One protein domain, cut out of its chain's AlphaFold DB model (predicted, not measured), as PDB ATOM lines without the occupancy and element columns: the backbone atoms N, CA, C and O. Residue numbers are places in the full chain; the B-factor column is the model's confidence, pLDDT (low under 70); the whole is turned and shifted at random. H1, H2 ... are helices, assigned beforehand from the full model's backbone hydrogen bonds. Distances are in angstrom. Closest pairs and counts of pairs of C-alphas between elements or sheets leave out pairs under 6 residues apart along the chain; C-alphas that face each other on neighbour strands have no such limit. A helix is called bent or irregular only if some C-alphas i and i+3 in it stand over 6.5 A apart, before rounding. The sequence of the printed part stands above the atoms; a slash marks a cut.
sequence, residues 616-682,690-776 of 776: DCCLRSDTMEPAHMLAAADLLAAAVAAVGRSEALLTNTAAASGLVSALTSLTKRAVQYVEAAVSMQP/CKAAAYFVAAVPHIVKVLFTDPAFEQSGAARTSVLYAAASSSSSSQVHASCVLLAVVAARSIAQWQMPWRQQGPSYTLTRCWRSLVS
ATOM      1  N   ASP A 616       0.290 -20.186  32.075       86.69
ATOM      2  CA  ASP A 616       0.408 -18.778  31.686       86.69
ATOM      3  C   ASP A 616      -0.900 -18.001  31.912       86.69
ATOM      4  O   ASP A 616      -0.901 -16.901  32.472       86.69
ATOM      5  N   CYS A 617      -2.043 -18.581  31.529       80.12
ATOM      6  CA  CYS A 617      -3.353 -17.972  31.745       80.12
ATOM      7  C   CYS A 617      -3.610 -17.712  33.231       80.12
ATOM      8  O   CYS A 617      -4.011 -16.594  33.579       80.12
ATOM      9  N   CYS A 618      -3.329 -18.692  34.088       80.88
ATOM     10  CA  CYS A 618      -3.509 -18.577  35.532       80.88
ATOM     11  C   CYS A 618      -2.552 -17.551  36.149       80.88
ATOM     12  O   CYS A 618      -2.991 -16.671  36.883       80.88
ATOM     13  N   LEU A 619      -1.270 -17.570  35.773       84.31
ATOM     14  CA  LEU A 619      -0.266 -16.610  36.255       84.31
ATOM     15  C   LEU A 619      -0.608 -15.162  35.895       84.31
ATOM     16  O   LEU A 619      -0.361 -14.236  36.671       84.31
ATOM     17  N   ARG A 620      -1.225 -14.958  34.731       84.31
ATOM     18  CA  ARG A 620      -1.729 -13.654  34.285       84.31
ATOM     19  C   ARG A 620      -3.055 -13.253  34.948       84.31
ATOM     20  O   ARG A 620      -3.485 -12.129  34.729       84.31
ATOM     21  N   SER A 621      -3.732 -14.132  35.691       81.88
ATOM     22  CA  SER A 621      -4.963 -13.788  36.421       81.88
ATOM     23  C   SER A 621      -4.649 -12.939  37.648       81.88
ATOM     24  O   SER A 621      -3.718 -13.251  38.388       81.88
ATOM     25  N   ASP A 622      -5.442 -11.900  37.896       80.31
ATOM     26  CA  ASP A 622      -5.272 -11.014  39.057       80.31
ATOM     27  C   ASP A 622      -5.681 -11.669  40.386       80.31
ATOM     28  O   ASP A 622      -5.403 -11.132  41.451       80.31
ATOM     29  N   THR A 623      -6.302 -12.851  40.330       77.75
ATOM     30  CA  THR A 623      -6.671 -13.662  41.504       77.75
ATOM     31  C   THR A 623      -5.598 -14.655  41.939       77.75
ATOM     32  O   THR A 623      -5.820 -15.431  42.863       77.75
ATOM     33  N   MET A 624      -4.460 -14.707  41.245       81.00
ATOM     34  CA  MET A 624      -3.435 -15.718  41.487       81.00
ATOM     35  C   MET A 624      -2.654 -15.424  42.768       81.00
ATOM     36  O   MET A 624      -1.668 -14.705  42.701       81.00
ATOM     37  N   GLU A 625      -3.049 -15.961  43.918       84.06
ATOM     38  CA  GLU A 625      -2.396 -15.660  45.200       84.06
ATOM     39  C   GLU A 625      -0.920 -16.115  45.282       84.06
ATOM     40  O   GLU A 625      -0.517 -17.068  44.607       84.06
ATOM     41  N   PRO A 626      -0.093 -15.497  46.154       81.31
ATOM     42  CA  PRO A 626       1.310 -15.885  46.316       81.31
ATOM     43  C   PRO A 626       1.516 -17.353  46.708       81.31
ATOM     44  O   PRO A 626       2.495 -17.960  46.284       81.31
ATOM     45  N   ALA A 627       0.598 -17.948  47.479       78.62
ATOM     46  CA  ALA A 627       0.673 -19.365  47.844       78.62
ATOM     47  C   ALA A 627       0.562 -20.286  46.613       78.62
ATOM     48  O   ALA A 627       1.172 -21.351  46.556       78.62
ATOM     49  N   HIS A 628      -0.167 -19.847  45.587       81.00
ATOM     50  CA  HIS A 628      -0.473 -20.638  44.395       81.00
ATOM     51  C   HIS A 628       0.687 -20.612  43.391       81.00
ATOM     52  O   HIS A 628       0.820 -21.494  42.542       81.00
ATOM     53  N   MET A 629       1.568 -19.616  43.501       83.25
ATOM     54  CA  MET A 629       2.741 -19.448  42.640       83.25
ATOM     55  C   MET A 629       3.732 -20.611  42.745       83.25
ATOM     56  O   MET A 629       4.383 -20.934  41.757       83.25
ATOM     57  N   LEU A 630       3.829 -21.253  43.915       81.62
ATOM     58  CA  LEU A 630       4.646 -22.454  44.100       81.62
ATOM     59  C   LEU A 630       4.098 -23.625  43.279       81.62
ATOM     60  O   LEU A 630       4.834 -24.236  42.517       81.62
ATOM     61  N   ALA A 631       2.785 -23.866  43.346       80.38
ATOM     62  CA  ALA A 631       2.144 -24.889  42.527       80.38
ATOM     63  C   ALA A 631       2.319 -24.625  41.027       80.38
ATOM     64  O   ALA A 631       2.622 -25.546  40.276       80.38
ATOM     65  N   ALA A 632       2.206 -23.367  40.595       83.75
ATOM     66  CA  ALA A 632       2.477 -23.002  39.209       83.75
ATOM     67  C   ALA A 632       3.940 -23.248  38.802       83.75
ATOM     68  O   ALA A 632       4.185 -23.678  37.678       83.75
ATOM     69  N   ALA A 633       4.905 -22.998  39.693       85.12
ATOM     70  CA  ALA A 633       6.318 -23.272  39.438       85.12
ATOM     71  C   ALA A 633       6.601 -24.772  39.292       85.12
ATOM     72  O   ALA A 633       7.278 -25.167  38.344       85.12
ATOM     73  N   ASP A 634       6.039 -25.596  40.173       82.19
ATOM     74  CA  ASP A 634       6.211 -27.053  40.139       82.19
ATOM     75  C   ASP A 634       5.586 -27.655  38.869       82.19
ATOM     76  O   ASP A 634       6.225 -28.426  38.148       82.19
ATOM     77  N   LEU A 635       4.377 -27.203  38.513       81.88
ATOM     78  CA  LEU A 635       3.721 -27.543  37.247       81.88
ATOM     79  C   LEU A 635       4.576 -27.164  36.031       81.88
ATOM     80  O   LEU A 635       4.735 -27.942  35.087       81.88
ATOM     81  N   LEU A 636       5.142 -25.956  36.052       86.81
ATOM     82  CA  LEU A 636       5.951 -25.439  34.956       86.81
ATOM     83  C   LEU A 636       7.284 -26.178  34.837       86.81
ATOM     84  O   LEU A 636       7.770 -26.365  33.725       86.81
ATOM     85  N   ALA A 637       7.850 -26.664  35.937       86.00
ATOM     86  CA  ALA A 637       9.073 -27.453  35.919       86.00
ATOM     87  C   ALA A 637       8.904 -28.792  35.205       86.00
ATOM     88  O   ALA A 637       9.787 -29.192  34.446       86.00
ATOM     89  N   ALA A 638       7.750 -29.445  35.355       84.62
ATOM     90  CA  ALA A 638       7.435 -30.637  34.572       84.62
ATOM     91  C   ALA A 638       7.375 -30.330  33.068       84.62
ATOM     92  O   ALA A 638       7.896 -31.107  32.269       84.62
ATOM     93  N   ALA A 639       6.819 -29.176  32.677       86.94
ATOM     94  CA  ALA A 639       6.817 -28.723  31.285       86.94
ATOM     95  C   ALA A 639       8.226 -28.366  30.777       86.94
ATOM     96  O   ALA A 639       8.591 -28.767  29.673       86.94
ATOM     97  N   VAL A 640       9.048 -27.687  31.588       87.88
ATOM     98  CA  VAL A 640      10.466 -27.417  31.281       87.88
ATOM     99  C   VAL A 640      11.216 -28.727  31.056       87.88
ATOM    100  O   VAL A 640      11.931 -28.865  30.065       87.88
ATOM    101  N   ALA A 641      11.040 -29.704  31.946       86.44
ATOM    102  CA  ALA A 641      11.697 -30.997  31.844       86.44
ATOM    103  C   ALA A 641      11.208 -31.792  30.625       86.44
ATOM    104  O   ALA A 641      12.024 -32.397  29.937       86.44
ATOM    105  N   ALA A 642       9.908 -31.771  30.323       86.56
ATOM    106  CA  ALA A 642       9.340 -32.429  29.150       86.56
ATOM    107  C   ALA A 642       9.889 -31.846  27.837       86.56
ATOM    108  O   ALA A 642      10.431 -32.586  27.014       86.56
ATOM    109  N   VAL A 643       9.819 -30.521  27.672       86.12
ATOM    110  CA  VAL A 643      10.331 -29.824  26.481       86.12
ATOM    111  C   VAL A 643      11.849 -29.988  26.380       86.12
ATOM    112  O   VAL A 643      12.359 -30.361  25.332       86.12
ATOM    113  N   GLY A 644      12.587 -29.811  27.478       84.25
ATOM    114  CA  GLY A 644      14.047 -29.930  27.497       84.25
ATOM    115  C   GLY A 644      14.592 -31.349  27.280       84.25
ATOM    116  O   GLY A 644      15.776 -31.502  26.982       84.25
ATOM    117  N   ARG A 645      13.762 -32.393  27.432       84.38
ATOM    118  CA  ARG A 645      14.134 -33.800  27.187       84.38
ATOM    119  C   ARG A 645      13.775 -34.289  25.778       84.38
ATOM    120  O   ARG A 645      14.178 -35.396  25.431       84.38
ATOM    121  N   SER A 646      13.047 -33.509  24.974       85.00
ATOM    122  CA  SER A 646      12.553 -33.933  23.659       85.00
ATOM    123  C   SER A 646      12.874 -32.915  22.567       85.00
ATOM    124  O   SER A 646      12.309 -31.822  22.526       85.00
ATOM    125  N   GLU A 647      13.736 -33.298  21.622       84.94
ATOM    126  CA  GLU A 647      14.060 -32.470  20.453       84.94
ATOM    127  C   GLU A 647      12.809 -32.144  19.617       84.94
ATOM    128  O   GLU A 647      12.646 -31.012  19.170       84.94
ATOM    129  N   ALA A 648      11.878 -33.097  19.496       87.25
ATOM    130  CA  ALA A 648      10.610 -32.905  18.791       87.25
ATOM    131  C   ALA A 648       9.694 -31.861  19.460       87.25
ATOM    132  O   ALA A 648       8.918 -31.187  18.787       87.25
ATOM    133  N   LEU A 649       9.773 -31.705  20.786       84.75
ATOM    134  CA  LEU A 649       9.029 -30.656  21.491       84.75
ATOM    135  C   LEU A 649       9.738 -29.299  21.410       84.75
ATOM    136  O   LEU A 649       9.074 -28.268  21.427       84.75
ATOM    137  N   LEU A 650      11.068 -29.279  21.280       83.31
ATOM    138  CA  LEU A 650      11.841 -28.051  21.057       83.31
ATOM    139  C   LEU A 650      11.674 -27.489  19.637       83.31
ATOM    140  O   LEU A 650      11.685 -26.266  19.465       83.31
ATOM    141  N   THR A 651      11.508 -28.353  18.626       84.69
ATOM    142  CA  THR A 651      11.137 -27.935  17.261       84.69
ATOM    143  C   THR A 651       9.699 -27.424  17.192       84.69
ATOM    144  O   THR A 651       9.391 -26.593  16.338       84.69
ATOM    145  N   ASN A 652       8.819 -27.874  18.092       86.31
ATOM    146  CA  ASN A 652       7.451 -27.382  18.180       86.31
ATOM    147  C   ASN A 652       7.433 -25.942  18.729       86.31
ATOM    148  O   ASN A 652       7.507 -25.688  19.935       86.31
ATOM    149  N   THR A 653       7.296 -24.978  17.821       84.44
ATOM    150  CA  THR A 653       7.293 -23.544  18.138       84.44
ATOM    151  C   THR A 653       6.165 -23.147  19.088       84.44
ATOM    152  O   THR A 653       6.362 -22.242  19.901       84.44
ATOM    153  N   ALA A 654       5.011 -23.822  19.053       83.25
ATOM    154  CA  ALA A 654       3.908 -23.566  19.978       83.25
ATOM    155  C   ALA A 654       4.271 -23.986  21.410       83.25
ATOM    156  O   ALA A 654       4.055 -23.220  22.347       83.25
ATOM    157  N   ALA A 655       4.905 -25.150  21.576       85.81
ATOM    158  CA  ALA A 655       5.366 -25.633  22.876       85.81
ATOM    159  C   ALA A 655       6.463 -24.731  23.464       85.81
ATOM    160  O   ALA A 655       6.367 -24.297  24.615       85.81
ATOM    161  N   ALA A 656       7.475 -24.382  22.661       85.88
ATOM    162  CA  ALA A 656       8.568 -23.515  23.096       85.88
ATOM    163  C   ALA A 656       8.091 -22.085  23.427       85.88
ATOM    164  O   ALA A 656       8.470 -21.527  24.459       85.88
ATOM    165  N   SER A 657       7.237 -21.490  22.585       82.38
ATOM    166  CA  SER A 657       6.697 -20.141  22.821       82.38
ATOM    167  C   SER A 657       5.714 -20.091  23.993       82.38
ATOM    168  O   SER A 657       5.764 -19.145  24.782       82.38
ATOM    169  N   GLY A 658       4.885 -21.125  24.166       85.44
ATOM    170  CA  GLY A 658       4.019 -21.291  25.332       85.44
ATOM    171  C   GLY A 658       4.827 -21.351  26.628       85.44
ATOM    172  O   GLY A 658       4.553 -20.592  27.561       85.44
ATOM    173  N   LEU A 659       5.892 -22.163  26.658       88.56
ATOM    174  CA  LEU A 659       6.795 -22.279  27.808       88.56
ATOM    175  C   LEU A 659       7.450 -20.939  28.166       88.56
ATOM    176  O   LEU A 659       7.475 -20.540  29.330       88.56
ATOM    177  N   VAL A 660       7.934 -20.210  27.161       86.69
ATOM    178  CA  VAL A 660       8.522 -18.872  27.328       86.69
ATOM    179  C   VAL A 660       7.509 -17.876  27.882       86.69
ATOM    180  O   VAL A 660       7.845 -17.092  28.775       86.69
ATOM    181  N   SER A 661       6.279 -17.899  27.368       87.75
ATOM    182  CA  SER A 661       5.197 -17.035  27.835       87.75
ATOM    183  C   SER A 661       4.880 -17.302  29.307       87.75
ATOM    184  O   SER A 661       4.890 -16.368  30.111       87.75
ATOM    185  N   ALA A 662       4.718 -18.575  29.679       88.12
ATOM    186  CA  ALA A 662       4.449 -19.003  31.048       88.12
ATOM    187  C   ALA A 662       5.576 -18.617  32.019       88.12
ATOM    188  O   ALA A 662       5.306 -18.012  33.057       88.12
ATOM    189  N   LEU A 663       6.839 -18.880  31.657       88.25
ATOM    190  CA  LEU A 663       8.012 -18.467  32.442       88.25
ATOM    191  C   LEU A 663       8.049 -16.947  32.621       88.25
ATOM    192  O   LEU A 663       8.261 -16.452  33.725       88.25
ATOM    193  N   THR A 664       7.782 -16.192  31.555       86.44
ATOM    194  CA  THR A 664       7.753 -14.726  31.612       86.44
ATOM    195  C   THR A 664       6.658 -14.221  32.552       86.44
ATOM    196  O   THR A 664       6.888 -13.283  33.319       86.44
ATOM    197  N   SER A 665       5.468 -14.821  32.518       88.75
ATOM    198  CA  SER A 665       4.367 -14.453  33.410       88.75
ATOM    199  C   SER A 665       4.638 -14.829  34.862       88.75
ATOM    200  O   SER A 665       4.356 -14.018  35.744       88.75
ATOM    201  N   LEU A 666       5.255 -15.990  35.113       88.62
ATOM    202  CA  LEU A 666       5.687 -16.403  36.451       88.62
ATOM    203  C   LEU A 666       6.669 -15.380  37.016       88.62
ATOM    204  O   LEU A 666       6.487 -14.886  38.126       88.62
ATOM    205  N   THR A 667       7.666 -14.997  36.219       85.50
ATOM    206  CA  THR A 667       8.661 -13.998  36.598       85.50
ATOM    207  C   THR A 667       8.019 -12.658  36.917       85.50
ATOM    208  O   THR A 667       8.299 -12.097  37.974       85.50
ATOM    209  N   LYS A 668       7.142 -12.150  36.041       87.62
ATOM    210  CA  LYS A 668       6.448 -10.871  36.251       87.62
ATOM    211  C   LYS A 668       5.628 -10.881  37.537       87.62
ATOM    212  O   LYS A 668       5.727  -9.942  38.320       87.62
ATOM    213  N   ARG A 669       4.848 -11.938  37.767       86.75
ATOM    214  CA  ARG A 669       4.006 -12.057  38.962       86.75
ATOM    215  C   ARG A 669       4.851 -12.210  40.230       86.75
ATOM    216  O   ARG A 669       4.546 -11.586  41.240       86.75
ATOM    217  N   ALA A 670       5.956 -12.954  40.164       86.50
ATOM    218  CA  ALA A 670       6.899 -13.070  41.270       86.50
ATOM    219  C   ALA A 670       7.530 -11.715  41.633       86.50
ATOM    220  O   ALA A 670       7.576 -11.365  42.810       86.50
ATOM    221  N   VAL A 671       7.952 -10.921  40.639       84.25
ATOM    222  CA  VAL A 671       8.464  -9.557  40.861       84.25
ATOM    223  C   VAL A 671       7.400  -8.676  41.508       84.25
ATOM    224  O   VAL A 671       7.696  -8.047  42.516       84.25
ATOM    225  N   GLN A 672       6.161  -8.693  41.003       86.69
ATOM    226  CA  GLN A 672       5.052  -7.936  41.598       86.69
ATOM    227  C   GLN A 672       4.845  -8.283  43.078       86.69
ATOM    228  O   GLN A 672       4.658  -7.384  43.896       86.69
ATOM    229  N   TYR A 673       4.910  -9.568  43.447       87.19
ATOM    230  CA  TYR A 673       4.764  -9.979  44.844       87.19
ATOM    231  C   TYR A 673       5.947  -9.608  45.721       87.19
ATOM    232  O   TYR A 673       5.743  -9.216  46.868       87.19
ATOM    233  N   VAL A 674       7.165  -9.678  45.192       83.44
ATOM    234  CA  VAL A 674       8.353  -9.201  45.901       83.44
ATOM    235  C   VAL A 674       8.284  -7.690  46.110       83.44
ATOM    236  O   VAL A 674       8.509  -7.231  47.220       83.44
ATOM    237  N   GLU A 675       7.934  -6.911  45.089       84.62
ATOM    238  CA  GLU A 675       7.772  -5.457  45.201       84.62
ATOM    239  C   GLU A 675       6.672  -5.094  46.204       84.62
ATOM    240  O   GLU A 675       6.876  -4.234  47.063       84.62
ATOM    241  N   ALA A 676       5.540  -5.804  46.169       84.94
ATOM    242  CA  ALA A 676       4.478  -5.649  47.156       84.94
ATOM    243  C   ALA A 676       4.979  -5.967  48.576       84.94
ATOM    244  O   ALA A 676       4.737  -5.181  49.489       84.94
ATOM    245  N   ALA A 677       5.726  -7.057  48.767       83.94
ATOM    246  CA  ALA A 677       6.316  -7.423  50.055       83.94
ATOM    247  C   ALA A 677       7.339  -6.389  50.551       83.94
ATOM    248  O   ALA A 677       7.343  -6.033  51.724       83.94
ATOM    249  N   VAL A 678       8.175  -5.863  49.653       82.19
ATOM    250  CA  VAL A 678       9.172  -4.822  49.946       82.19
ATOM    251  C   VAL A 678       8.492  -3.510  50.344       82.19
ATOM    252  O   VAL A 678       8.973  -2.817  51.241       82.19
ATOM    253  N   SER A 679       7.362  -3.176  49.712       81.50
ATOM    254  CA  SER A 679       6.578  -1.979  50.039       81.50
ATOM    255  C   SER A 679       5.912  -2.048  51.420       81.50
ATOM    256  O   SER A 679       5.606  -1.011  52.007       81.50
ATOM    257  N   MET A 680       5.744  -3.251  51.980       78.88
ATOM    258  CA  MET A 680       5.234  -3.479  53.334       78.88
ATOM    259  C   MET A 680       6.351  -3.298  54.363       78.88
ATOM    260  O   MET A 680       6.821  -4.249  54.985       78.88
ATOM    261  N   GLN A 681       6.813  -2.062  54.536       69.31
ATOM    262  CA  GLN A 681       7.806  -1.742  55.557       69.31
ATOM    263  C   GLN A 681       7.269  -1.997  56.981       69.31
ATOM    264  O   GLN A 681       6.067  -1.830  57.233       69.31
ATOM    265  N   PRO A 682       8.147  -2.364  57.936       63.03
ATOM    266  CA  PRO A 682       7.764  -2.581  59.327       63.03
ATOM    267  C   PRO A 682       7.211  -1.282  59.934       63.03
ATOM    268  O   PRO A 682       7.958  -0.343  60.194       63.03
ATOM    269  N   CYS A 690      -2.272  -9.214  52.627       59.47
ATOM    270  CA  CYS A 690      -0.874  -8.843  52.395       59.47
ATOM    271  C   CYS A 690       0.158  -9.777  53.064       59.47
ATOM    272  O   CYS A 690       1.329  -9.780  52.692       59.47
ATOM    273  N   LYS A 691      -0.269 -10.614  54.021       64.12
ATOM    274  CA  LYS A 691       0.618 -11.541  54.748       64.12
ATOM    275  C   LYS A 691       1.277 -12.581  53.834       64.12
ATOM    276  O   LYS A 691       2.439 -12.898  54.040       64.12
ATOM    277  N   ALA A 692       0.577 -13.074  52.810       61.44
ATOM    278  CA  ALA A 692       1.125 -14.074  51.888       61.44
ATOM    279  C   ALA A 692       2.276 -13.517  51.028       61.44
ATOM    280  O   ALA A 692       3.243 -14.227  50.761       61.44
ATOM    281  N   ALA A 693       2.212 -12.235  50.649       65.44
ATOM    282  CA  ALA A 693       3.271 -11.590  49.873       65.44
ATOM    283  C   ALA A 693       4.583 -11.516  50.674       65.44
ATOM    284  O   ALA A 693       5.649 -11.799  50.134       65.44
ATOM    285  N   ALA A 694       4.501 -11.240  51.981       66.25
ATOM    286  CA  ALA A 694       5.666 -11.192  52.865       66.25
ATOM    287  C   ALA A 694       6.427 -12.533  52.930       66.25
ATOM    288  O   ALA A 694       7.656 -12.542  52.973       66.25
ATOM    289  N   TYR A 695       5.717 -13.665  52.876       68.19
ATOM    290  CA  TYR A 695       6.334 -14.998  52.872       68.19
ATOM    291  C   TYR A 695       6.800 -15.453  51.482       68.19
ATOM    292  O   TYR A 695       7.666 -16.321  51.382       68.19
ATOM    293  N   PHE A 696       6.285 -14.852  50.403       76.38
ATOM    294  CA  PHE A 696       6.608 -15.245  49.028       76.38
ATOM    295  C   PHE A 696       8.097 -15.097  48.688       76.38
ATOM    296  O   PHE A 696       8.668 -15.884  47.939       76.38
ATOM    297  N   VAL A 697       8.757 -14.129  49.314       76.81
ATOM    298  CA  VAL A 697      10.211 -13.941  49.279       76.81
ATOM    299  C   VAL A 697      10.978 -15.241  49.542       76.81
ATOM    300  O   VAL A 697      11.933 -15.559  48.833       76.81
ATOM    301  N   ALA A 698      10.547 -16.005  50.548       76.50
ATOM    302  CA  ALA A 698      11.194 -17.249  50.946       76.50
ATOM    303  C   ALA A 698      10.928 -18.401  49.960       76.50
ATOM    304  O   ALA A 698      11.693 -19.362  49.928       76.50
ATOM    305  N   ALA A 699       9.884 -18.292  49.133       76.50
ATOM    306  CA  ALA A 699       9.538 -19.263  48.097       76.50
ATOM    307  C   ALA A 699      10.379 -19.100  46.816       76.50
ATOM    308  O   ALA A 699      10.615 -20.081  46.112       76.50
ATOM    309  N   VAL A 700      10.889 -17.897  46.520       78.56
ATOM    310  CA  VAL A 700      11.660 -17.620  45.290       78.56
ATOM    311  C   VAL A 700      12.856 -18.570  45.091       78.56
ATOM    312  O   VAL A 700      12.987 -19.101  43.987       78.56
ATOM    313  N   PRO A 701      13.709 -18.868  46.098       80.19
ATOM    314  CA  PRO A 701      14.813 -19.814  45.926       80.19
ATOM    315  C   PRO A 701      14.359 -21.214  45.504       80.19
ATOM    316  O   PRO A 701      15.039 -21.859  44.709       80.19
ATOM    317  N   HIS A 702      13.210 -21.672  46.004       78.75
ATOM    318  CA  HIS A 702      12.635 -22.950  45.603       78.75
ATOM    319  C   HIS A 702      12.197 -22.911  44.137       78.75
ATOM    320  O   HIS A 702      12.605 -23.771  43.366       78.75
ATOM    321  N   ILE A 703      11.488 -21.859  43.719       80.06
ATOM    322  CA  ILE A 703      11.077 -21.673  42.319       80.06
ATOM    323  C   ILE A 703      12.300 -21.664  41.382       80.06
ATOM    324  O   ILE A 703      12.292 -22.335  40.350       80.06
ATOM    325  N   VAL A 704      13.375 -20.943  41.742       80.94
ATOM    326  CA  VAL A 704      14.633 -20.947  40.970       80.94
ATOM    327  C   VAL A 704      15.198 -22.363  40.868       80.94
ATOM    328  O   VAL A 704      15.600 -22.802  39.786       80.94
ATOM    329  N   LYS A 705      15.251 -23.072  42.000       82.38
ATOM    330  CA  LYS A 705      15.815 -24.416  42.075       82.38
ATOM    331  C   LYS A 705      15.047 -25.378  41.168       82.38
ATOM    332  O   LYS A 705      15.658 -25.989  40.297       82.38
ATOM    333  N   VAL A 706      13.727 -25.445  41.315       78.56
ATOM    334  CA  VAL A 706      12.878 -26.413  40.611       78.56
ATOM    335  C   VAL A 706      12.813 -26.129  39.101       78.56
ATOM    336  O   VAL A 706      12.791 -27.062  38.307       78.56
ATOM    337  N   LEU A 707      12.854 -24.863  38.663       79.88
ATOM    338  CA  LEU A 707      12.776 -24.528  37.231       79.88
ATOM    339  C   LEU A 707      14.111 -24.583  36.489       79.88
ATOM    340  O   LEU A 707      14.134 -24.905  35.302       79.88
ATOM    341  N   PHE A 708      15.211 -24.226  37.151       78.31
ATOM    342  CA  PHE A 708      16.489 -24.010  36.465       78.31
ATOM    343  C   PHE A 708      17.604 -24.934  36.944       78.31
ATOM    344  O   PHE A 708      18.510 -25.231  36.170       78.31
ATOM    345  N   THR A 709      17.554 -25.386  38.198       77.25
ATOM    346  CA  THR A 709      18.627 -26.185  38.805       77.25
ATOM    347  C   THR A 709      18.313 -27.675  38.693       77.25
ATOM    348  O   THR A 709      19.058 -28.412  38.063       77.25
ATOM    349  N   ASP A 710      17.172 -28.137  39.197       77.69
ATOM    350  CA  ASP A 710      16.849 -29.571  39.219       77.69
ATOM    351  C   ASP A 710      16.736 -30.198  37.808       77.69
ATOM    352  O   ASP A 710      17.369 -31.234  37.566       77.69
ATOM    353  N   PRO A 711      16.089 -29.556  36.808       66.00
ATOM    354  CA  PRO A 711      16.052 -30.076  35.439       66.00
ATOM    355  C   PRO A 711      17.440 -30.119  34.790       66.00
ATOM    356  O   PRO A 711      17.668 -30.884  33.852       66.00
ATOM    357  N   ALA A 712      18.368 -29.289  35.277       59.84
ATOM    358  CA  ALA A 712      19.733 -29.203  34.785       59.84
ATOM    359  C   ALA A 712      20.651 -30.308  35.325       59.84
ATOM    360  O   ALA A 712      21.613 -30.657  34.637       59.84
ATOM    361  N   PHE A 713      20.353 -30.861  36.506       53.66
ATOM    362  CA  PHE A 713      21.192 -31.847  37.195       53.66
ATOM    363  C   PHE A 713      20.743 -33.306  37.007       53.66
ATOM    364  O   PHE A 713      21.583 -34.197  37.087       53.66
ATOM    365  N   GLU A 714      19.467 -33.583  36.710       55.53
ATOM    366  CA  GLU A 714      19.001 -34.968  36.480       55.53
ATOM    367  C   GLU A 714      19.411 -35.561  35.121       55.53
ATOM    368  O   GLU A 714      19.400 -36.779  34.936       55.53
ATOM    369  N   GLN A 715      19.782 -34.729  34.146       54.00
ATOM    370  CA  GLN A 715      20.354 -35.224  32.897       54.00
ATOM    371  C   GLN A 715      21.791 -35.679  33.169       54.00
ATOM    372  O   GLN A 715      22.663 -34.848  33.415       54.00
ATOM    373  N   SER A 716      22.053 -36.990  33.077       49.59
ATOM    374  CA  SER A 716      23.411 -37.527  32.908       49.59
ATOM    375  C   SER A 716      24.177 -36.612  31.946       49.59
ATOM    376  O   SER A 716      23.752 -36.439  30.800       49.59
ATOM    377  N   GLY A 717      25.253 -35.972  32.423       53.03
ATOM    378  CA  GLY A 717      25.934 -34.869  31.728       53.03
ATOM    379  C   GLY A 717      26.320 -35.165  30.271       53.03
ATOM    380  O   GLY A 717      26.472 -34.248  29.470       53.03
ATOM    381  N   ALA A 718      26.377 -36.440  29.878       54.06
ATOM    382  CA  ALA A 718      26.581 -36.879  28.503       54.06
ATOM    383  C   ALA A 718      25.515 -36.366  27.506       54.06
ATOM    384  O   ALA A 718      25.869 -35.965  26.396       54.06
ATOM    385  N   ALA A 719      24.231 -36.307  27.882       54.75
ATOM    386  CA  ALA A 719      23.156 -35.922  26.956       54.75
ATOM    387  C   ALA A 719      23.170 -34.419  26.617       54.75
ATOM    388  O   ALA A 719      22.980 -34.043  25.463       54.75
ATOM    389  N   ARG A 720      23.473 -33.550  27.595       55.44
ATOM    390  CA  ARG A 720      23.580 -32.092  27.382       55.44
ATOM    391  C   ARG A 720      24.735 -31.720  26.473       55.44
ATOM    392  O   ARG A 720      24.564 -30.921  25.554       55.44
ATOM    393  N   THR A 721      25.897 -32.322  26.716       58.44
ATOM    394  CA  THR A 721      27.080 -32.104  25.880       58.44
ATOM    395  C   THR A 721      26.804 -32.577  24.455       58.44
ATOM    396  O   THR A 721      27.133 -31.863  23.519       58.44
ATOM    397  N   SER A 722      26.093 -33.696  24.276       55.56
ATOM    398  CA  SER A 722      25.692 -34.181  22.952       55.56
ATOM    399  C   SER A 722      24.694 -33.269  22.237       55.56
ATOM    400  O   SER A 722      24.838 -33.094  21.037       55.56
ATOM    401  N   VAL A 723      23.706 -32.671  22.918       57.41
ATOM    402  CA  VAL A 723      22.743 -31.746  22.280       57.41
ATOM    403  C   VAL A 723      23.409 -30.422  21.908       57.41
ATOM    404  O   VAL A 723      23.182 -29.922  20.813       57.41
ATOM    405  N   LEU A 724      24.282 -29.878  22.764       56.88
ATOM    406  CA  LEU A 724      25.047 -28.663  22.453       56.88
ATOM    407  C   LEU A 724      26.118 -28.896  21.369       56.88
ATOM    408  O   LEU A 724      26.356 -28.007  20.553       56.88
ATOM    409  N   TYR A 725      26.726 -30.087  21.300       60.06
ATOM    410  CA  TYR A 725      27.644 -30.457  20.211       60.06
ATOM    411  C   TYR A 725      26.920 -30.827  18.909       60.06
ATOM    412  O   TYR A 725      27.412 -30.490  17.836       60.06
ATOM    413  N   ALA A 726      25.757 -31.482  18.973       56.06
ATOM    414  CA  ALA A 726      24.921 -31.759  17.802       56.06
ATOM    415  C   ALA A 726      24.351 -30.463  17.213       56.06
ATOM    416  O   ALA A 726      24.322 -30.308  15.999       56.06
ATOM    417  N   ALA A 727      24.008 -29.502  18.074       52.94
ATOM    418  CA  ALA A 727      23.663 -28.136  17.706       52.94
ATOM    419  C   ALA A 727      24.802 -27.421  16.943       52.94
ATOM    420  O   ALA A 727      24.603 -26.809  15.894       52.94
ATOM    421  N   ALA A 728      26.044 -27.571  17.402       56.03
ATOM    422  CA  ALA A 728      27.205 -27.024  16.700       56.03
ATOM    423  C   ALA A 728      27.494 -27.706  15.341       56.03
ATOM    424  O   ALA A 728      28.269 -27.172  14.544       56.03
ATOM    425  N   SER A 729      26.875 -28.856  15.048       50.56
ATOM    426  CA  SER A 729      27.033 -29.565  13.779       50.56
ATOM    427  C   SER A 729      26.064 -29.000  12.733       50.56
ATOM    428  O   SER A 729      24.847 -29.072  12.879       50.56
ATOM    429  N   SER A 730      26.608 -28.390  11.677       48.66
ATOM    430  CA  SER A 730      25.934 -27.457  10.755       48.66
ATOM    431  C   SER A 730      24.851 -28.031   9.820       48.66
ATOM    432  O   SER A 730      24.662 -27.502   8.725       48.66
ATOM    433  N   SER A 731      24.112 -29.073  10.203       51.41
ATOM    434  CA  SER A 731      23.110 -29.690   9.327       51.41
ATOM    435  C   SER A 731      21.708 -29.734   9.955       51.41
ATOM    436  O   SER A 731      21.402 -30.558  10.805       51.41
ATOM    437  N   SER A 732      20.869 -28.815   9.463       51.59
ATOM    438  CA  SER A 732      19.415 -28.936   9.246       51.59
ATOM    439  C   SER A 732      18.360 -28.683  10.342       51.59
ATOM    440  O   SER A 732      17.202 -29.007  10.091       51.59
ATOM    441  N   SER A 733      18.631 -28.013  11.470       58.19
ATOM    442  CA  SER A 733      17.519 -27.500  12.310       58.19
ATOM    443  C   SER A 733      17.810 -26.151  12.981       58.19
ATOM    444  O   SER A 733      18.162 -26.059  14.158       58.19
ATOM    445  N   SER A 734      17.645 -25.058  12.227       73.44
ATOM    446  CA  SER A 734      17.751 -23.678  12.738       73.44
ATOM    447  C   SER A 734      16.682 -23.332  13.788       73.44
ATOM    448  O   SER A 734      16.883 -22.432  14.602       73.44
ATOM    449  N   GLN A 735      15.563 -24.062  13.807       71.81
ATOM    450  CA  GLN A 735      14.445 -23.817  14.721       71.81
ATOM    451  C   GLN A 735      14.734 -24.272  16.158       71.81
ATOM    452  O   GLN A 735      14.466 -23.508  17.081       71.81
ATOM    453  N   VAL A 736      15.345 -25.449  16.366       68.88
ATOM    454  CA  VAL A 736      15.713 -25.925  17.722       68.88
ATOM    455  C   VAL A 736      16.671 -24.949  18.389       68.88
ATOM    456  O   VAL A 736      16.480 -24.570  19.540       68.88
ATOM    457  N   HIS A 737      17.666 -24.479  17.638       69.75
ATOM    458  CA  HIS A 737      18.619 -23.477  18.102       69.75
ATOM    459  C   HIS A 737      17.937 -22.182  18.523       69.75
ATOM    460  O   HIS A 737      18.207 -21.673  19.609       69.75
ATOM    461  N   ALA A 738      17.033 -21.665  17.688       71.88
ATOM    462  CA  ALA A 738      16.288 -20.452  17.992       71.88
ATOM    463  C   ALA A 738      15.430 -20.617  19.261       71.88
ATOM    464  O   ALA A 738      15.479 -19.751  20.134       71.88
ATOM    465  N   SER A 739      14.720 -21.741  19.409       71.38
ATOM    466  CA  SER A 739      13.929 -22.064  20.604       71.38
ATOM    467  C   SER A 739      14.796 -22.176  21.865       71.38
ATOM    468  O   SER A 739      14.470 -21.578  22.892       71.38
ATOM    469  N   CYS A 740      15.930 -22.881  21.794       67.69
ATOM    470  CA  CYS A 740      16.869 -23.035  22.909       67.69
ATOM    471  C   CYS A 740      17.487 -21.697  23.337       67.69
ATOM    472  O   CYS A 740      17.546 -21.396  24.529       67.69
ATOM    473  N   VAL A 741      17.912 -20.870  22.377       70.31
ATOM    474  CA  VAL A 741      18.466 -19.535  22.649       70.31
ATOM    475  C   VAL A 741      17.406 -18.634  23.276       70.31
ATOM    476  O   VAL A 741      17.680 -17.974  24.276       70.31
ATOM    477  N   LEU A 742      16.184 -18.629  22.743       72.50
ATOM    478  CA  LEU A 742      15.064 -17.864  23.291       72.50
ATOM    479  C   LEU A 742      14.767 -18.271  24.745       72.50
ATOM    480  O   LEU A 742      14.660 -17.399  25.608       72.50
ATOM    481  N   LEU A 743      14.699 -19.574  25.037       69.44
ATOM    482  CA  LEU A 743      14.509 -20.096  26.395       69.44
ATOM    483  C   LEU A 743      15.643 -19.671  27.336       69.44
ATOM    484  O   LEU A 743      15.372 -19.191  28.437       69.44
ATOM    485  N   ALA A 744      16.901 -19.776  26.896       69.88
ATOM    486  CA  ALA A 744      18.064 -19.365  27.682       69.88
ATOM    487  C   ALA A 744      18.061 -17.855  27.981       69.88
ATOM    488  O   ALA A 744      18.299 -17.442  29.118       69.88
ATOM    489  N   VAL A 745      17.733 -17.020  26.990       74.31
ATOM    490  CA  VAL A 745      17.626 -15.562  27.150       74.31
ATOM    491  C   VAL A 745      16.496 -15.197  28.112       74.31
ATOM    492  O   VAL A 745      16.674 -14.335  28.975       74.31
ATOM    493  N   VAL A 746      15.340 -15.849  28.001       74.00
ATOM    494  CA  VAL A 746      14.187 -15.611  28.881       74.00
ATOM    495  C   VAL A 746      14.493 -16.052  30.309       74.00
ATOM    496  O   VAL A 746      14.162 -15.317  31.240       74.00
ATOM    497  N   ALA A 747      15.172 -17.187  30.493       68.81
ATOM    498  CA  ALA A 747      15.646 -17.643  31.796       68.81
ATOM    499  C   ALA A 747      16.621 -16.630  32.413       68.81
ATOM    500  O   ALA A 747      16.383 -16.138  33.516       68.81
ATOM    501  N   ALA A 748      17.657 -16.221  31.675       69.94
ATOM    502  CA  ALA A 748      18.636 -15.241  32.140       69.94
ATOM    503  C   ALA A 748      17.985 -13.894  32.502       69.94
ATOM    504  O   ALA A 748      18.242 -13.337  33.572       69.94
ATOM    505  N   ARG A 749      17.085 -13.390  31.647       76.56
ATOM    506  CA  ARG A 749      16.320 -12.161  31.902       76.56
ATOM    507  C   ARG A 749      15.428 -12.299  33.129       76.56
ATOM    508  O   ARG A 749      15.345 -11.358  33.914       76.56
ATOM    509  N   SER A 750      14.774 -13.445  33.292       72.25
ATOM    510  CA  SER A 750      13.897 -13.709  34.431       72.25
ATOM    511  C   SER A 750      14.661 -13.644  35.744       72.25
ATOM    512  O   SER A 750      14.256 -12.935  36.665       72.25
ATOM    513  N   ILE A 751      15.828 -14.286  35.799       70.56
ATOM    514  CA  ILE A 751      16.648 -14.273  37.007       70.56
ATOM    515  C   ILE A 751      17.226 -12.872  37.266       70.56
ATOM    516  O   ILE A 751      17.263 -12.429  38.411       70.56
ATOM    517  N   ALA A 752      17.611 -12.128  36.224       75.12
ATOM    518  CA  ALA A 752      18.060 -10.741  36.370       75.12
ATOM    519  C   ALA A 752      16.950  -9.814  36.904       75.12
ATOM    520  O   ALA A 752      17.203  -8.986  37.781       75.12
ATOM    521  N   GLN A 753      15.708  -9.969  36.430       76.06
ATOM    522  CA  GLN A 753      14.551  -9.222  36.940       76.06
ATOM    523  C   GLN A 753      14.282  -9.531  38.414       76.06
ATOM    524  O   GLN A 753      13.954  -8.627  39.179       76.06
ATOM    525  N   TRP A 754      14.519 -10.773  38.840       71.06
ATOM    526  CA  TRP A 754      14.440 -11.159  40.247       71.06
ATOM    527  C   TRP A 754      15.559 -10.589  41.110       71.06
ATOM    528  O   TRP A 754      15.467 -10.727  42.313       71.06
ATOM    529  N   GLN A 755      16.593  -9.934  40.573       70.44
ATOM    530  CA  GLN A 755      17.635  -9.303  41.399       70.44
ATOM    531  C   GLN A 755      17.339  -7.840  41.752       70.44
ATOM    532  O   GLN A 755      17.812  -7.356  42.783       70.44
ATOM    533  N   MET A 756      16.596  -7.122  40.906       71.75
ATOM    534  CA  MET A 756      16.445  -5.664  41.014       71.75
ATOM    535  C   MET A 756      15.758  -5.205  42.314       71.75
ATOM    536  O   MET A 756      16.316  -4.323  42.970       71.75
ATOM    537  N   PRO A 757      14.641  -5.816  42.764       64.88
ATOM    538  CA  PRO A 757      14.001  -5.428  44.027       64.88
ATOM    539  C   PRO A 757      14.866  -5.731  45.265       64.88
ATOM    540  O   PRO A 757      14.815  -5.018  46.262       64.88
ATOM    541  N   TRP A 758      15.711  -6.765  45.195       63.44
ATOM    542  CA  TRP A 758      16.484  -7.277  46.335       63.44
ATOM    543  C   TRP A 758      17.730  -6.470  46.654       63.44
ATOM    544  O   TRP A 758      18.110  -6.348  47.817       63.44
ATOM    545  N   ARG A 759      18.365  -5.876  45.636       67.94
ATOM    546  CA  ARG A 759      19.537  -5.015  45.856       67.94
ATOM    547  C   ARG A 759      19.216  -3.804  46.733       67.94
ATOM    548  O   ARG A 759      20.128  -3.267  47.351       67.94
ATOM    549  N   GLN A 760      17.946  -3.410  46.823       66.44
ATOM    550  CA  GLN A 760      17.504  -2.293  47.656       66.44
ATOM    551  C   GLN A 760      17.358  -2.652  49.149       66.44
ATOM    552  O   GLN A 760      17.353  -1.743  49.971       66.44
ATOM    553  N   GLN A 761      17.296  -3.940  49.527       60.56
ATOM    554  CA  GLN A 761      17.122  -4.382  50.927       60.56
ATOM    555  C   GLN A 761      18.411  -4.877  51.621       60.56
ATOM    556  O   GLN A 761      18.379  -5.237  52.796       60.56
ATOM    557  N   GLY A 762      19.558  -4.861  50.936       62.84
ATOM    558  CA  GLY A 762      20.836  -5.349  51.471       62.84
ATOM    559  C   GLY A 762      21.075  -6.856  51.238       62.84
ATOM    560  O   GLY A 762      20.148  -7.611  50.942       62.84
ATOM    561  N   PRO A 763      22.337  -7.324  51.290       54.59
ATOM    562  CA  PRO A 763      22.706  -8.680  50.881       54.59
ATOM    563  C   PRO A 763      22.252  -9.747  51.892       54.59
ATOM    564  O   PRO A 763      22.871  -9.929  52.937       54.59
ATOM    565  N   SER A 764      21.216 -10.519  51.551       56.38
ATOM    566  CA  SER A 764      20.880 -11.767  52.255       56.38
ATOM    567  C   SER A 764      21.721 -12.945  51.731       56.38
ATOM    568  O   SER A 764      21.698 -13.272  50.543       56.38
ATOM    569  N   TYR A 765      22.467 -13.590  52.634       55.00
ATOM    570  CA  TYR A 765      23.542 -14.568  52.369       55.00
ATOM    571  C   TYR A 765      23.105 -15.847  51.619       55.00
ATOM    572  O   TYR A 765      23.893 -16.467  50.903       55.00
ATOM    573  N   THR A 766      21.843 -16.258  51.749       55.38
ATOM    574  CA  THR A 766      21.294 -17.486  51.143       55.38
ATOM    575  C   THR A 766      21.114 -17.380  49.627       55.38
ATOM    576  O   THR A 766      21.396 -18.333  48.902       55.38
ATOM    577  N   LEU A 767      20.730 -16.208  49.119       54.59
ATOM    578  CA  LEU A 767      20.429 -16.006  47.697       54.59
ATOM    579  C   LEU A 767      21.699 -15.832  46.854       54.59
ATOM    580  O   LEU A 767      21.780 -16.324  45.730       54.59
ATOM    581  N   THR A 768      22.743 -15.227  47.432       61.94
ATOM    582  CA  THR A 768      24.073 -15.145  46.806       61.94
ATOM    583  C   THR A 768      24.668 -16.535  46.567       61.94
ATOM    584  O   THR A 768      25.395 -16.734  45.596       61.94
ATOM    585  N   ARG A 769      24.337 -17.513  47.424       62.81
ATOM    586  CA  ARG A 769      24.778 -18.906  47.299       62.81
ATOM    587  C   ARG A 769      24.030 -19.658  46.194       62.81
ATOM    588  O   ARG A 769      24.689 -20.292  45.377       62.81
ATOM    589  N   CYS A 770      22.700 -19.535  46.115       53.22
ATOM    590  CA  CYS A 770      21.921 -20.079  44.992       53.22
ATOM    591  C   CYS A 770      22.371 -19.481  43.652       53.22
ATOM    592  O   CYS A 770      22.553 -20.210  42.687       53.22
ATOM    593  N   TRP A 771      22.631 -18.172  43.609       55.78
ATOM    594  CA  TRP A 771      23.126 -17.503  42.406       55.78
ATOM    595  C   TRP A 771      24.515 -17.992  41.985       55.78
ATOM    596  O   TRP A 771      24.717 -18.315  40.820       55.78
ATOM    597  N   ARG A 772      25.462 -18.108  42.928       63.53
ATOM    598  CA  ARG A 772      26.784 -18.685  42.631       63.53
ATOM    599  C   ARG A 772      26.673 -20.096  42.065       63.53
ATOM    600  O   ARG A 772      27.409 -20.388  41.142       63.53
ATOM    601  N   SER A 773      25.746 -20.903  42.583       58.53
ATOM    602  CA  SER A 773      25.492 -22.271  42.115       58.53
ATOM    603  C   SER A 773      24.807 -22.363  40.748       58.53
ATOM    604  O   SER A 773      24.792 -23.444  40.176       58.53
ATOM    605  N   LEU A 774      24.169 -21.289  40.278       52.38
ATOM    606  CA  LEU A 774      23.437 -21.255  39.007       52.38
ATOM    607  C   LEU A 774      24.281 -20.630  37.888       52.38
ATOM    608  O   LEU A 774      24.073 -20.915  36.714       52.38
ATOM    609  N   VAL A 775      25.224 -19.759  38.262       53.03
ATOM    610  CA  VAL A 775      26.247 -19.200  37.367       53.03
ATOM    611  C   VAL A 775      27.417 -20.170  37.173       53.03
ATOM    612  O   VAL A 775      28.037 -20.144  36.112       53.03
ATOM    613  N   SER A 776      27.741 -20.981  38.188       51.78
ATOM    614  CA  SER A 776      28.679 -22.109  38.077       51.78
ATOM    615  C   SER A 776      28.026 -23.288  37.378       51.78
ATOM    616  O   SER A 776      28.702 -23.894  36.523       51.78
TER     617      SER A 776
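AT A GLANCE: This is residues 616 to 682 and 690 to 776 of the 776 residues of an uncharacterized protein of Tetradesmus obliquus (UniProt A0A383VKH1). The long helix H4 lies side by side with H7, and together with H2 and H5 it makes an elongated stack of helices: H2, H4 and H5 form an up-and-down bundle, each running against the one before it in the chain. The short H1 packs on H4, H8 packs on H5, and H3 and H6 lie toward one end. The printed part has 154 residues with eight named helices, H1 to H8 in chain order, and no named strand; the class is all helix. It is compact, with a radius of gyration of the C-alphas of 16.7 A, and spans 59 by 32 by 22 A.

IN THESE COORDINATES: H4, residues 653 to 679, is the longest helix at 38.5 A, from C-alpha 653 at (7.293, -23.544, 18.138) to C-alpha 679 at (6.578, -1.979, 50.039). H5, residues 691 to 713, measures 33.8 A; it has a kink of 51 degrees near residue 698 and is only just irregular, with C-alphas 707 and 710 6.8 A apart. H7, residues 734 to 753, measures 28.4 A, and H2, residues 628 to 645, 26.1 A. H8, residues 765 to 775, measures 15.9 A and ends at C-alpha 775, (26.247, -19.200, 37.367); H6, residues 717 to 727, measures 15.7 A. H3, residues 647 to 651, and H1, residues 616 to 619, are short.

HOW THE PARTS SIT: H4 is the hub, touching five helices. It touches H7, the same way at a shallow tilt of 3 degrees, closest at the C-alphas of Thr 667 and Ser 750, 5.7 A apart. It touches H2, opposite ways at a shallow tilt of 30 degrees, closest at the C-alphas of Val 640 and Leu 659, 7.2 A. With residues 670 to 678 alone it touches H5, opposite ways at a shallow tilt of 34.7 degrees, only just short of steep; the closest C-alphas, of Ala 677 and Ala 694, are 4.7 A apart. H1 touches residues 658 to 669 of H4 alone, closest at the C-alphas of Asp 616 and Ala 662, 4.1 A. H3 and H4 touch only at the corner, and only just, with 3 pairs of C-alphas within 8 A. H2 and H5 touch, the same way at a shallow tilt of 12 degrees, with the C-alphas of Ala 637 and Leu 707 closest at 4.9 A. H8 touches residues 701 to 709 of H5 alone, closest at the C-alphas of Thr 709 and Leu 774, 6.9 A. H6 touches no helix but is near H7. H7 and H8 are apart. Every O i to N i+4 pair is within hydrogen-bond range in H2, H3, H4, H6 and H7, against 10 of 19 in H5 and 6 of 7 in H8; H1 is too short for such a pair.

THE WHOLE: The two C-alphas farthest apart, of Pro 682 and Ser 731, are 58.9 A apart. Residues 683 to 689 are not printed, and C-alphas 682 and 690 are 12.7 A apart across the cut. The link from H7 to H8 is long. Mean pLDDT of the printed part is 73.2; 58 residues are under 70, among them 711 to 733 and 757 to 776.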